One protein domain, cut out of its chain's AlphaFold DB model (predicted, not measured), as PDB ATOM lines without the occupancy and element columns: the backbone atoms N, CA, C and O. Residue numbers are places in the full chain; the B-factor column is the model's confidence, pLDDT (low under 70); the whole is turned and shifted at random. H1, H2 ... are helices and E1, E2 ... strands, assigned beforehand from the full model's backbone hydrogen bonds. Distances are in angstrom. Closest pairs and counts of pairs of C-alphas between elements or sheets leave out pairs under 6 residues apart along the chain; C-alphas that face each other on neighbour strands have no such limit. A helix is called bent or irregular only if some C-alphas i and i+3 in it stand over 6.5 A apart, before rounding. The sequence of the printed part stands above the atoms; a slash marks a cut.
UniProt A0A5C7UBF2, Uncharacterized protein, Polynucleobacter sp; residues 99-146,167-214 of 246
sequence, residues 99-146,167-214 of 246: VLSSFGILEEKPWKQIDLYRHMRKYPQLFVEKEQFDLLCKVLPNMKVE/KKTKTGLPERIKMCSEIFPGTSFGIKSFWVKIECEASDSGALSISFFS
ATOM      1  N   VAL A  99      12.787  15.482  33.668       91.75
ATOM      2  CA  VAL A  99      12.719  14.044  33.423       91.75
ATOM      3  C   VAL A  99      11.266  13.656  33.200       91.75
ATOM      4  O   VAL A  99      10.975  13.031  32.184       91.75
ATOM      5  N   LEU A 100      10.346  14.093  34.053       91.81
ATOM      6  CA  LEU A 100       8.919  13.833  33.903       91.81
ATOM      7  C   LEU A 100       8.359  14.377  32.578       91.81
ATOM      8  O   LEU A 100       7.699  13.643  31.844       91.81
ATOM      9  N   SER A 101       8.687  15.620  32.215       91.88
ATOM     10  CA  SER A 101       8.304  16.202  30.923       91.88
ATOM     11  C   SER A 101       8.871  15.415  29.743       91.88
ATOM     12  O   SER A 101       8.202  15.270  28.722       91.88
ATOM     13  N   SER A 102      10.070  14.837  29.876       93.00
ATOM     14  CA  SER A 102      10.690  14.068  28.794       93.00
ATOM     15  C   SER A 102       9.927  12.799  28.416       93.00
ATOM     16  O   SER A 102      10.118  12.327  27.301       93.00
ATOM     17  N   PHE A 103       9.069  12.264  29.296       91.44
ATOM     18  CA  PHE A 103       8.186  11.129  28.993       91.44
ATOM     19  C   PHE A 103       6.993  11.522  28.109       91.44
ATOM     20  O   PHE A 103       6.359  10.642  27.532       91.44
ATOM     21  N   GLY A 104       6.707  12.821  27.966       90.19
ATOM     22  CA  GLY A 104       5.641  13.323  27.100       90.19
ATOM     23  C   GLY A 104       4.227  12.988  27.580       90.19
ATOM     24  O   GLY A 104       3.316  12.976  26.766       90.19
ATOM     25  N   ILE A 105       4.044  12.731  28.884       91.62
ATOM     26  CA  ILE A 105       2.748  12.353  29.487       91.62
ATOM     27  C   ILE A 105       1.696  13.463  29.319       91.62
ATOM     28  O   ILE A 105       0.513  13.184  29.183       91.62
ATOM     29  N   LEU A 106       2.130  14.727  29.331       86.62
ATOM     30  CA  LEU A 106       1.252  15.898  29.198       86.62
ATOM     31  C   LEU A 106       0.919  16.247  27.743       86.62
ATOM     32  O   LEU A 106      -0.066  16.927  27.489       86.62
ATOM     33  N   GLU A 107       1.766  15.822  26.808       87.50
ATOM     34  CA  GLU A 107       1.639  16.116  25.375       87.50
ATOM     35  C   GLU A 107       1.100  14.908  24.597       87.50
ATOM     36  O   GLU A 107       1.062  14.941  23.370       87.50
ATOM     37  N   GLU A 108       0.765  13.818  25.300       86.00
ATOM     38  CA  GLU A 108       0.367  12.523  24.730       86.00
ATOM     39  C   GLU A 108       1.338  12.037  23.645       86.00
ATOM     40  O   GLU A 108       0.964  11.428  22.637       86.00
ATOM     41  N   LYS A 109       2.629  12.325  23.851       90.06
ATOM     42  CA  LYS A 109       3.650  12.142  22.826       90.06
ATOM     43  C   LYS A 109       3.729  10.664  22.417       90.06
ATOM     44  O   LYS A 109       4.047   9.827  23.266       90.06
ATOM     45  N   PRO A 110       3.561  10.347  21.122       90.44
ATOM     46  CA  PRO A 110       3.688   8.986  20.637       90.44
ATOM     47  C   PRO A 110       5.148   8.534  20.656       90.44
ATOM     48  O   PRO A 110       6.048   9.204  20.136       90.44
ATOM     49  N   TRP A 111       5.386   7.354  21.216       91.62
ATOM     50  CA  TRP A 111       6.688   6.710  21.257       91.62
ATOM     51  C   TRP A 111       6.757   5.488  20.357       91.62
ATOM     52  O   TRP A 111       5.855   4.654  20.311       91.62
ATOM     53  N   LYS A 112       7.922   5.310  19.730       89.44
ATOM     54  CA  LYS A 112       8.315   4.017  19.172       89.44
ATOM     55  C   LYS A 112       8.771   3.099  20.302       89.44
ATOM     56  O   LYS A 112       9.508   3.530  21.188       89.44
ATOM     57  N   GLN A 113       8.419   1.819  20.212       87.56
ATOM     58  CA  GLN A 113       8.734   0.785  21.209       87.56
ATOM     59  C   GLN A 113      10.199   0.809  21.696       87.56
ATOM     60  O   GLN A 113      10.463   0.852  22.897       87.56
ATOM     61  N   ILE A 114      11.163   0.817  20.767       89.25
ATOM     62  CA  ILE A 114      12.603   0.763  21.085       89.25
ATOM     63  C   ILE A 114      13.081   2.061  21.747       89.25
ATOM     64  O   ILE A 114      13.918   2.023  22.653       89.25
ATOM     65  N   ASP A 115      12.556   3.203  21.309       91.81
ATOM     66  CA  ASP A 115      12.937   4.505  21.854       91.81
ATOM     67  C   ASP A 115      12.385   4.674  23.270       91.81
ATOM     68  O   ASP A 115      13.122   5.085  24.167       91.81
ATOM     69  N   LEU A 116      11.139   4.241  23.495       91.50
ATOM     70  CA  LEU A 116      10.524   4.196  24.817       91.50
ATOM     71  C   LEU A 116      11.311   3.303  25.774       91.50
ATOM     72  O   LEU A 116      11.673   3.728  26.868       91.50
ATOM     73  N   TYR A 117      11.650   2.090  25.334       91.88
ATOM     74  CA  TYR A 117      12.461   1.151  26.104       91.88
ATOM     75  C   TYR A 117      13.803   1.766  26.534       91.88
ATOM     76  O   TYR A 117      14.187   1.697  27.704       91.88
ATOM     77  N   ARG A 118      14.522   2.400  25.599       93.69
ATOM     78  CA  ARG A 118      15.805   3.060  25.891       93.69
ATOM     79  C   ARG A 118      15.639   4.228  26.852       93.69
ATOM     80  O   ARG A 118      16.513   4.440  27.690       93.69
ATOM     81  N   HIS A 119      14.557   4.990  26.715       93.81
ATOM     82  CA  HIS A 119      14.275   6.144  27.562       93.81
ATOM     83  C   HIS A 119      13.944   5.726  28.994       93.81
ATOM     84  O   HIS A 119      14.586   6.193  29.930       93.81
ATOM     85  N   MET A 120      13.036   4.764  29.163       93.25
ATOM     86  CA  MET A 120      12.637   4.235  30.471       93.25
ATOM     87  C   MET A 120      13.820   3.694  31.274       93.25
ATOM     88  O   MET A 120      13.925   3.947  32.472       93.25
ATOM     89  N   ARG A 121      14.759   3.000  30.618       94.38
ATOM     90  CA  ARG A 121      15.949   2.439  31.279       94.38
ATOM     91  C   ARG A 121      16.889   3.477  31.887       94.38
ATOM     92  O   ARG A 121      17.696   3.108  32.734       94.38
ATOM     93  N   LYS A 122      16.811   4.741  31.468       94.56
ATOM     94  CA  LYS A 122      17.600   5.828  32.065       94.56
ATOM     95  C   LYS A 122      17.051   6.269  33.420       94.56
ATOM     96  O   LYS A 122      17.805   6.834  34.204       94.56
ATOM     97  N   TYR A 123      15.770   6.008  33.685       93.69
ATOM     98  CA  TYR A 123      15.057   6.539  34.846       93.69
ATOM     99  C   TYR A 123      14.254   5.459  35.594       93.69
ATOM    100  O   TYR A 123      13.047   5.619  35.789       93.69
ATOM    101  N   PRO A 124      14.885   4.349  36.031       92.06
ATOM    102  CA  PRO A 124      14.189   3.289  36.766       92.06
ATOM    103  C   PRO A 124      13.565   3.785  38.080       92.06
ATOM    104  O   PRO A 124      12.549   3.256  38.512       92.06
ATOM    105  N   GLN A 125      14.133   4.827  38.695       91.31
ATOM    106  CA  GLN A 125      13.657   5.416  39.948       91.31
ATOM    107  C   GLN A 125      12.273   6.071  39.853       91.31
ATOM    108  O   GLN A 125      11.662   6.316  40.886       91.31
ATOM    109  N   LEU A 126      11.784   6.361  38.642       93.12
ATOM    110  CA  LEU A 126      10.445   6.917  38.455       93.12
ATOM    111  C   LEU A 126       9.346   5.870  38.614       93.12
ATOM    112  O   LEU A 126       8.184   6.241  38.723       93.12
ATOM    113  N   PHE A 127       9.674   4.579  38.591       93.94
ATOM    114  CA  PHE A 127       8.697   3.502  38.681       93.94
ATOM    115  C   PHE A 127       8.599   3.026  40.125       93.94
ATOM    116  O   PHE A 127       9.580   2.561  40.703       93.94
ATOM    117  N   VAL A 128       7.403   3.128  40.707       92.94
ATOM    118  CA  VAL A 128       7.174   2.731  42.105       92.94
ATOM    119  C   VAL A 128       7.248   1.211  42.247       92.94
ATOM    120  O   VAL A 128       7.818   0.693  43.203       92.94
ATOM    121  N   GLU A 129       6.686   0.492  41.277       92.69
ATOM    122  CA  GLU A 129       6.650  -0.965  41.269       92.69
ATOM    123  C   GLU A 129       7.743  -1.522  40.355       92.69
ATOM    124  O   GLU A 129       7.661  -1.449  39.125       92.69
ATOM    125  N   LYS A 130       8.767  -2.128  40.965       90.06
ATOM    126  CA  LYS A 130       9.881  -2.745  40.232       90.06
ATOM    127  C   LYS A 130       9.409  -3.852  39.285       90.06
ATOM    128  O   LYS A 130       9.914  -3.966  38.175       90.06
ATOM    129  N   GLU A 131       8.417  -4.633  39.702       89.75
ATOM    130  CA  GLU A 131       7.849  -5.717  38.895       89.75
ATOM    131  C   GLU A 131       7.208  -5.191  37.604       89.75
ATOM    132  O   GLU A 131       7.423  -5.765  36.534       89.75
ATOM    133  N   GLN A 132       6.495  -4.059  37.677       88.31
ATOM    134  CA  GLN A 132       5.923  -3.398  36.501       88.31
ATOM    135  C   GLN A 132       7.022  -2.883  35.568       88.31
ATOM    136  O   GLN A 132       6.949  -3.085  34.357       88.31
ATOM    137  N   PHE A 133       8.072  -2.266  36.115       91.81
ATOM    138  CA  PHE A 133       9.214  -1.810  35.322       91.81
ATOM    139  C   PHE A 133       9.927  -2.965  34.604       91.81
ATOM    140  O   PHE A 133      10.206  -2.880  33.402       91.81
ATOM    141  N   ASP A 134      10.181  -4.066  35.313       90.44
ATOM    142  CA  ASP A 134      10.835  -5.254  34.762       90.44
ATOM    143  C   ASP A 134       9.967  -5.921  33.682       90.44
ATOM    144  O   ASP A 134      10.492  -6.387  32.666       90.44
ATOM    145  N   LEU A 135       8.640  -5.932  33.856       89.69
ATOM    146  CA  LEU A 135       7.696  -6.405  32.845       89.69
ATOM    147  C   LEU A 135       7.762  -5.544  31.577       89.69
ATOM    148  O   LEU A 135       7.938  -6.082  30.484       89.69
ATOM    149  N   LEU A 136       7.702  -4.217  31.709       88.94
ATOM    150  CA  LEU A 136       7.794  -3.297  30.568       88.94
ATOM    151  C   LEU A 136       9.116  -3.467  29.814       88.94
ATOM    152  O   LEU A 136       9.127  -3.523  28.585       88.94
ATOM    153  N   CYS A 137      10.228  -3.633  30.535       89.50
ATOM    154  CA  CYS A 137      11.540  -3.872  29.937       89.50
ATOM    155  C   CYS A 137      11.620  -5.186  29.144       89.50
ATOM    156  O   CYS A 137      12.418  -5.277  28.211       89.50
ATOM    157  N   LYS A 138      10.816  -6.198  29.494       87.88
ATOM    158  CA  LYS A 138      10.731  -7.474  28.763       87.88
ATOM    159  C   LYS A 138       9.790  -7.394  27.560       87.88
ATOM    160  O   LYS A 138      10.103  -7.962  26.512       87.88
ATOM    161  N   VAL A 139       8.656  -6.709  27.715       87.00
ATOM    162  CA  VAL A 139       7.579  -6.654  26.717       87.00
ATOM    163  C   VAL A 139       7.908  -5.675  25.590       87.00
ATOM    164  O   VAL A 139       7.852  -6.064  24.428       87.00
ATOM    165  N   LEU A 140       8.319  -4.441  25.903       86.44
ATOM    166  CA  LEU A 140       8.556  -3.378  24.914       86.44
ATOM    167  C   LEU A 140       9.475  -3.769  23.740       86.44
ATOM    168  O   LEU A 140       9.078  -3.531  22.601       86.44
ATOM    169  N   PRO A 141      10.664  -4.373  23.945       84.56
ATOM    170  CA  PRO A 141      11.552  -4.713  22.830       84.56
ATOM    171  C   PRO A 141      11.055  -5.890  21.976       84.56
ATOM    172  O   PRO A 141      11.508  -6.045  20.846       84.56
ATOM    173  N   ASN A 142      10.150  -6.720  22.506       81.44
ATOM    174  CA  ASN A 142       9.671  -7.946  21.857       81.44
ATOM    175  C   ASN A 142       8.218  -7.845  21.375       81.44
ATOM    176  O   ASN A 142       7.650  -8.837  20.916       81.44
ATOM    177  N   MET A 143       7.600  -6.675  21.512       76.62
ATOM    178  CA  MET A 143       6.184  -6.485  21.250       76.62
ATOM    179  C   MET A 143       5.887  -6.599  19.756       76.62
ATOM    180  O   MET A 143       6.321  -5.778  18.948       76.62
ATOM    181  N   LYS A 144       5.105  -7.617  19.395       67.94
ATOM    182  CA  LYS A 144       4.618  -7.842  18.033       67.94
ATOM    183  C   LYS A 144       3.144  -7.465  17.952       67.94
ATOM    184  O   LYS A 144       2.387  -7.717  18.885       67.94
ATOM    185  N   VAL A 145       2.742  -6.872  16.832       60.16
ATOM    186  CA  VAL A 145       1.333  -6.582  16.549       60.16
ATOM    187  C   VAL A 145       0.638  -7.899  16.209       60.16
ATOM    188  O   VAL A 145       0.726  -8.383  15.084       60.16
ATOM    189  N   GLU A 146      -0.043  -8.501  17.181       55.12
ATOM    190  CA  GLU A 146      -1.041  -9.532  16.894       55.12
ATOM    191  C   GLU A 146      -2.338  -8.838  16.472       55.12
ATOM    192  O   GLU A 146      -3.219  -8.569  17.286       55.12
ATOM    193  N   LYS A 167      -9.301  -3.993  14.795       48.09
ATOM    194  CA  LYS A 167      -7.917  -4.306  15.183       48.09
ATOM    195  C   LYS A 167      -7.828  -4.336  16.715       48.09
ATOM    196  O   LYS A 167      -7.580  -3.310  17.338       48.09
ATOM    197  N   LYS A 168      -8.015  -5.502  17.344       49.28
ATOM    198  CA  LYS A 168      -7.698  -5.678  18.777       49.28
ATOM    199  C   LYS A 168      -6.214  -6.004  18.938       49.28
ATOM    200  O   LYS A 168      -5.802  -7.137  18.701       49.28
ATOM    201  N   THR A 169      -5.412  -5.017  19.331       55.66
ATOM    202  CA  THR A 169      -3.975  -5.193  19.589       55.66
ATOM    203  C   THR A 169      -3.766  -5.751  21.000       55.66
ATOM    204  O   THR A 169      -3.891  -5.024  21.982       55.66
ATOM    205  N   LYS A 170      -3.431  -7.040  21.137       59.78
ATOM    206  CA  LYS A 170      -2.971  -7.604  22.421       59.78
ATOM    207  C   LYS A 170      -1.488  -7.284  22.611       59.78
ATOM    208  O   LYS A 170      -0.638  -7.914  21.994       59.78
ATOM    209  N   THR A 171      -1.166  -6.299  23.446       65.31
ATOM    210  CA  THR A 171       0.214  -5.799  23.612       65.31
ATOM    211  C   THR A 171       0.987  -6.437  24.766       65.31
ATOM    212  O   THR A 171       2.203  -6.280  24.833       65.31
ATOM    213  N   GLY A 172       0.311  -7.149  25.678       73.88
ATOM    214  CA  GLY A 172       0.932  -7.720  26.883       73.88
ATOM    215  C   GLY A 172       1.466  -6.671  27.869       73.88
ATOM    216  O   GLY A 172       2.142  -7.029  28.832       73.88
ATOM    217  N   LEU A 173       1.188  -5.385  27.626       82.62
ATOM    218  CA  LEU A 173       1.527  -4.290  28.524       82.62
ATOM    219  C   LEU A 173       0.495  -4.181  29.649       82.62
ATOM    220  O   LEU A 173      -0.681  -4.477  29.426       82.62
ATOM    221  N   PRO A 174       0.905  -3.718  30.840       85.00
ATOM    222  CA  PRO A 174      -0.048  -3.308  31.858       85.00
ATOM    223  C   PRO A 174      -0.868  -2.111  31.355       85.00
ATOM    224  O   PRO A 174      -0.331  -1.211  30.712       85.00
ATOM    225  N   GLU A 175      -2.161  -2.078  31.684       86.38
ATOM    226  CA  GLU A 175      -3.048  -0.959  31.322       86.38
ATOM    227  C   GLU A 175      -2.624   0.351  31.994       86.38
ATOM    228  O   GLU A 175      -2.789   1.440  31.440       86.38
ATOM    229  N   ARG A 176      -2.087   0.248  33.215       91.50
ATOM    230  CA  ARG A 176      -1.615   1.378  34.010       91.50
ATOM    231  C   ARG A 176      -0.345   1.025  34.754       91.50
ATOM    232  O   ARG A 176      -0.168  -0.108  35.195       91.50
ATOM    233  N   ILE A 177       0.499   2.026  34.941       92.88
ATOM    234  CA  ILE A 177       1.730   1.935  35.718       92.88
ATOM    235  C   ILE A 177       1.759   3.025  36.774       92.88
ATOM    236  O   ILE A 177       1.215   4.115  36.576       92.88
ATOM    237  N   LYS A 178       2.399   2.738  37.904       95.06
ATOM    238  CA  LYS A 178       2.557   3.720  38.974       95.06
ATOM    239  C   LYS A 178       3.915   4.397  38.872       95.06
ATOM    240  O   LYS A 178       4.951   3.743  39.027       95.06
ATOM    241  N   MET A 179       3.901   5.707  38.650       94.94
ATOM    242  CA  MET A 179       5.109   6.525  38.604       94.94
ATOM    243  C   MET A 179       5.198   7.440  39.825       94.94
ATOM    244  O   MET A 179       4.179   7.790  40.423       94.94
ATOM    245  N   CYS A 180       6.410   7.829  40.210       94.75
ATOM    246  CA  CYS A 180       6.652   8.862  41.206       94.75
ATOM    247  C   CYS A 180       7.703   9.864  40.726       94.75
ATOM    248  O   CYS A 180       8.677   9.502  40.078       94.75
ATOM    249  N   SER A 181       7.487  11.140  41.038       93.69
ATOM    250  CA  SER A 181       8.425  12.216  40.720       93.69
ATOM    251  C   SER A 181       8.228  13.389  41.668       93.69
ATOM    252  O   SER A 181       7.117  13.634  42.150       93.69
ATOM    253  N   GLU A 182       9.287  14.159  41.899       93.12
ATOM    254  CA  GLU A 182       9.124  15.553  42.310       93.12
ATOM    255  C   GLU A 182       8.546  16.301  41.113       93.12
ATOM    256  O   GLU A 182       9.214  16.436  40.098       93.12
ATOM    257  N   ILE A 183       7.281  16.718  41.173       92.38
ATOM    258  CA  ILE A 183       6.647  17.401  40.030       92.38
ATOM    259  C   ILE A 183       7.269  18.787  39.835       92.38
ATOM    260  O   ILE A 183       7.498  19.204  38.704       92.38
ATOM    261  N   PHE A 184       7.589  19.466  40.941       92.00
ATOM    262  CA  PHE A 184       8.260  20.764  40.972       92.00
ATOM    263  C   PHE A 184       9.536  20.649  41.819       92.00
ATOM    264  O   PHE A 184       9.451  20.763  43.050       92.00
ATOM    265  N   PRO A 185      10.700  20.389  41.196       89.00
ATOM    266  CA  PRO A 185      11.956  20.183  41.912       89.00
ATOM    267  C   PRO A 185      12.324  21.368  42.811       89.00
ATOM    268  O   PRO A 185      12.150  22.527  42.432       89.00
ATOM    269  N   GLY A 186      12.843  21.077  44.006       83.38
ATOM    270  CA  GLY A 186      13.296  22.106  44.951       83.38
ATOM    271  C   GLY A 186      12.175  22.911  45.620       83.38
ATOM    272  O   GLY A 186      12.436  23.979  46.168       83.38
ATOM    273  N   THR A 187      10.931  22.425  45.587       86.38
ATOM    274  CA  THR A 187       9.783  23.085  46.231       86.38
ATOM    275  C   THR A 187       9.204  22.265  47.386       86.38
ATOM    276  O   THR A 187       9.447  21.065  47.514       86.38
ATOM    277  N   SER A 188       8.353  22.897  48.202       85.81
ATOM    278  CA  SER A 188       7.606  22.262  49.302       85.81
ATOM    279  C   SER A 188       6.593  21.200  48.840       85.81
ATOM    280  O   SER A 188       5.980  20.519  49.668       85.81
ATOM    281  N   PHE A 189       6.378  21.048  47.528       89.62
ATOM    282  CA  PHE A 189       5.401  20.111  46.982       89.62
ATOM    283  C   PHE A 189       5.847  18.644  47.095       89.62
ATOM    284  O   PHE A 189       5.003  17.769  47.314       89.62
ATOM    285  N   GLY A 190       7.162  18.397  47.041       88.25
ATOM    286  CA  GLY A 190       7.787  17.091  47.260       88.25
ATOM    287  C   GLY A 190       7.461  16.028  46.203       88.25
ATOM    288  O   GLY A 190       6.853  16.302  45.165       88.25
ATOM    289  N   ILE A 191       7.873  14.788  46.489       92.88
ATOM    290  CA  ILE A 191       7.630  13.620  45.630       92.88
ATOM    291  C   ILE A 191       6.148  13.237  45.686       92.88
ATOM    292  O   ILE A 191       5.581  13.035  46.765       92.88
ATOM    293  N   LYS A 192       5.521  13.089  44.517       94.94
ATOM    294  CA  LYS A 192       4.157  12.569  44.359       94.94
ATOM    295  C   LYS A 192       4.174  11.295  43.536       94.94
ATOM    296  O   LYS A 192       4.975  11.162  42.619       94.94
ATOM    297  N   SER A 193       3.285  10.369  43.882       94.56
ATOM    298  CA  SER A 193       3.002   9.183  43.072       94.56
ATOM    299  C   SER A 193       1.681   9.369  42.339       94.56
ATOM    300  O   SER A 193       0.751   9.919  42.924       94.56
ATOM    301  N   PHE A 194       1.602   8.899  41.101       95.00
ATOM    302  CA  PHE A 194       0.418   8.997  40.248       95.00
ATOM    303  C   PHE A 194       0.361   7.820  39.273       95.00
ATOM    304  O   PHE A 194       1.382   7.203  38.944       95.00
ATOM    305  N   TRP A 195      -0.846   7.496  38.824       94.50
ATOM    306  CA  TRP A 195      -1.081   6.464  37.825       94.50
ATOM    307  C   TRP A 195      -0.982   7.021  36.411       94.50
ATOM    308  O   TRP A 195      -1.540   8.068  36.090       94.50
ATOM    309  N   VAL A 196      -0.309   6.275  35.542       94.44
ATOM    310  CA  VAL A 196      -0.158   6.586  34.121       94.44
ATOM    311  C   VAL A 196      -0.782   5.455  33.318       94.44
ATOM    312  O   VAL A 196      -0.397   4.298  33.476       94.44
ATOM    313  N   LYS A 197      -1.764   5.783  32.481       92.44
ATOM    314  CA  LYS A 197      -2.360   4.881  31.495       92.44
ATOM    315  C   LYS A 197      -1.401   4.722  30.318       92.44
ATOM    316  O   LYS A 197      -0.758   5.690  29.903       92.44
ATOM    317  N   ILE A 198      -1.311   3.502  29.800       90.19
ATOM    318  CA  ILE A 198      -0.521   3.185  28.611       90.19
ATOM    319  C   ILE A 198      -1.485   2.893  27.472       90.19
ATOM    320  O   ILE A 198      -2.258   1.939  27.538       90.19
ATOM    321  N   GLU A 199      -1.409   3.692  26.418       87.62
ATOM    322  CA  GLU A 199      -2.197   3.493  25.209       87.62
ATOM    323  C   GLU A 199      -1.302   3.022  24.075       87.62
ATOM    324  O   GLU A 199      -0.135   3.407  23.966       87.62
ATOM    325  N   CYS A 200      -1.832   2.121  23.257       85.19
ATOM    326  CA  CYS A 200      -1.107   1.517  22.154       85.19
ATOM    327  C   CYS A 200      -1.967   1.559  20.904       85.19
ATOM    328  O   CYS A 200      -3.015   0.917  20.842       85.19
ATOM    329  N   GLU A 201      -1.479   2.256  19.891       82.19
ATOM    330  CA  GLU A 201      -2.152   2.382  18.611       82.19
ATOM    331  C   GLU A 201      -1.318   1.711  17.521       82.19
ATOM    332  O   GLU A 201      -0.102   1.896  17.434       82.19
ATOM    333  N   ALA A 202      -1.970   0.894  16.693       77.06
ATOM    334  CA  ALA A 202      -1.339   0.273  15.538       77.06
ATOM    335  C   ALA A 202      -1.647   1.105  14.291       77.06
ATOM    336  O   ALA A 202      -2.801   1.195  13.869       77.06
ATOM    337  N   SER A 203      -0.612   1.665  13.669       71.00
ATOM    338  CA  SER A 203      -0.749   2.353  12.391       71.00
ATOM    339  C   SER A 203      -1.127   1.376  11.272       71.00
ATOM    340  O   SER A 203      -0.939   0.158  11.366       71.00
ATOM    341  N   ASP A 204      -1.611   1.906  10.149       67.12
ATOM    342  CA  ASP A 204      -1.905   1.097   8.959       67.12
ATOM    343  C   ASP A 204      -0.665   0.448   8.333       67.12
ATOM    344  O   ASP A 204      -0.779  -0.576   7.664       67.12
ATOM    345  N   SER A 205       0.525   0.980   8.619       65.94
ATOM    346  CA  SER A 205       1.808   0.373   8.250       65.94
ATOM    347  C   SER A 205       2.252  -0.762   9.182       65.94
ATOM    348  O   SER A 205       3.319  -1.336   8.971       65.94
ATOM    349  N   GLY A 206       1.466  -1.091  10.215       65.44
ATOM    350  CA  GLY A 206       1.803  -2.107  11.213       65.44
ATOM    351  C   GLY A 206       2.825  -1.646  12.256       65.44
ATOM    352  O   GLY A 206       3.299  -2.463  13.042       65.44
ATOM    353  N   ALA A 207       3.173  -0.354  12.283       72.62
ATOM    354  CA  ALA A 207       4.010   0.217  13.328       72.62
ATOM    355  C   ALA A 207       3.162   0.508  14.572       72.62
ATOM    356  O   ALA A 207       2.042   1.005  14.472       72.62
ATOM    357  N   LEU A 208       3.701   0.205  15.750       80.69
ATOM    358  CA  LEU A 208       3.011   0.430  17.015       80.69
ATOM    359  C   LEU A 208       3.521   1.717  17.666       80.69
ATOM    360  O   LEU A 208       4.730   1.893  17.854       80.69
ATOM    361  N   SER A 209       2.584   2.600  17.989       86.62
ATOM    362  CA  SER A 209       2.796   3.827  18.744       86.62
ATOM    363  C   SER A 209       2.336   3.620  20.181       86.62
ATOM    364  O   SER A 209       1.261   3.067  20.402       86.62
ATOM    365  N   ILE A 210       3.151   4.038  21.147       89.31
ATOM    366  CA  ILE A 210       2.840   3.953  22.576       89.31
ATOM    367  C   ILE A 210       2.769   5.363  23.142       89.31
ATOM    368  O   ILE A 210       3.754   6.094  23.061       89.31
ATOM    369  N   SER A 211       1.651   5.717  23.760       90.94
ATOM    370  CA  SER A 211       1.477   7.001  24.436       90.94
ATOM    371  C   SER A 211       1.206   6.791  25.920       90.94
ATOM    372  O   SER A 211       0.641   5.779  26.341       90.94
ATOM    373  N   PHE A 212       1.647   7.754  26.722       92.69
ATOM    374  CA  PHE A 212       1.377   7.797  28.151       92.69
ATOM    375  C   PHE A 212       0.414   8.926  28.457       92.69
ATOM    376  O   PHE A 212       0.599  10.038  27.973       92.69
ATOM    377  N   PHE A 213      -0.563   8.638  29.307       92.25
ATOM    378  CA  PHE A 213      -1.586   9.597  29.686       92.25
ATOM    379  C   PHE A 213      -1.895   9.510  31.180       92.25
ATOM    380  O   PHE A 213      -1.956   8.423  31.754       92.25
ATOM    381  N   SER A 214      -2.084  10.651  31.841       94.44
ATOM    382  CA  SER A 214      -2.400  10.690  33.271       94.44
ATOM    383  C   SER A 214      -3.226  11.920  33.630       94.44
ATOM    384  O   SER A 214      -2.701  13.025  33.734       94.44
TER     385      SER A 214
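AT A GLANCE: This is residues 99 to 146 and 167 to 214 of the 246 residues of an uncharacterized protein of Polynucleobacter sp (UniProt A0A5C7UBF2). A long, strongly twisted ribbon of three strands, E2, E3 and E4, makes most of the length, with E2 and E4 staggered along the long strand E3, and a helical hairpin of H2 and H3 only grazes it. The turns at residues 183 to 190 and 203 to 207 lie at its two ends. The 96 printed residues hold H1, H2, H3, E1, E2, E3 and E4 in that order, mixed helices and strands; the sheet, E2 - E3 - E4, is antiparallel. It is compact, with a radius of gyration of the C-alphas of 13.8 A, yet elongated, spanning 46 by 26 by 20 A.

HOW THE PARTS SIT: Start at H1, residues 99 to 102, which only grazes the sheet. H2, residues 113 to 120, and H3, residues 130 to 142, form a hairpin and touch, closest at the C-alphas of Gln 113 and Leu 140, 5.6 A, at a shallow tilt of 30 degrees, opposite ways; H3 uses residues 136 to 141 alone. In H2 every O i to N i+4 pair is within hydrogen-bond range, in H3 7 of 9; H1 is too short for one. E1, residues 167 to 169, pairs with no named strand. Then comes a meander, each strand the antiparallel neighbour of the one before: E2, residues 176 to 182, E3, residues 191 to 202, and E4, residues 208 to 213. Look at N 179 and O 194, 2.9 A, for E2 and E3, and N 199 and O 211, 2.9 A, for E3 and E4.

IN THESE COORDINATES: Find C-alpha 99 at (12.719, 14.044, 33.423), where H1 begins. H3 covers 19.1 A and is irregular, but only just: C-alphas 138 and 141 are 6.6 A apart. E3 covers 34.1 A from C-alpha 191 at (7.630, 13.620, 45.630). E4 ends at C-alpha 213, (-1.586, 9.597, 29.686).

THE WHOLE: The C-alphas farthest apart, of Ser 188 and Ser 205, are 46.9 A apart. Residues 147 to 166 are cut out, with 8.8 A between C-alphas 146 and 167. Of the links printed whole, none is long. The pLDDT is under 70 at residues 144 to 146, 167 to 171 and 204 to 206.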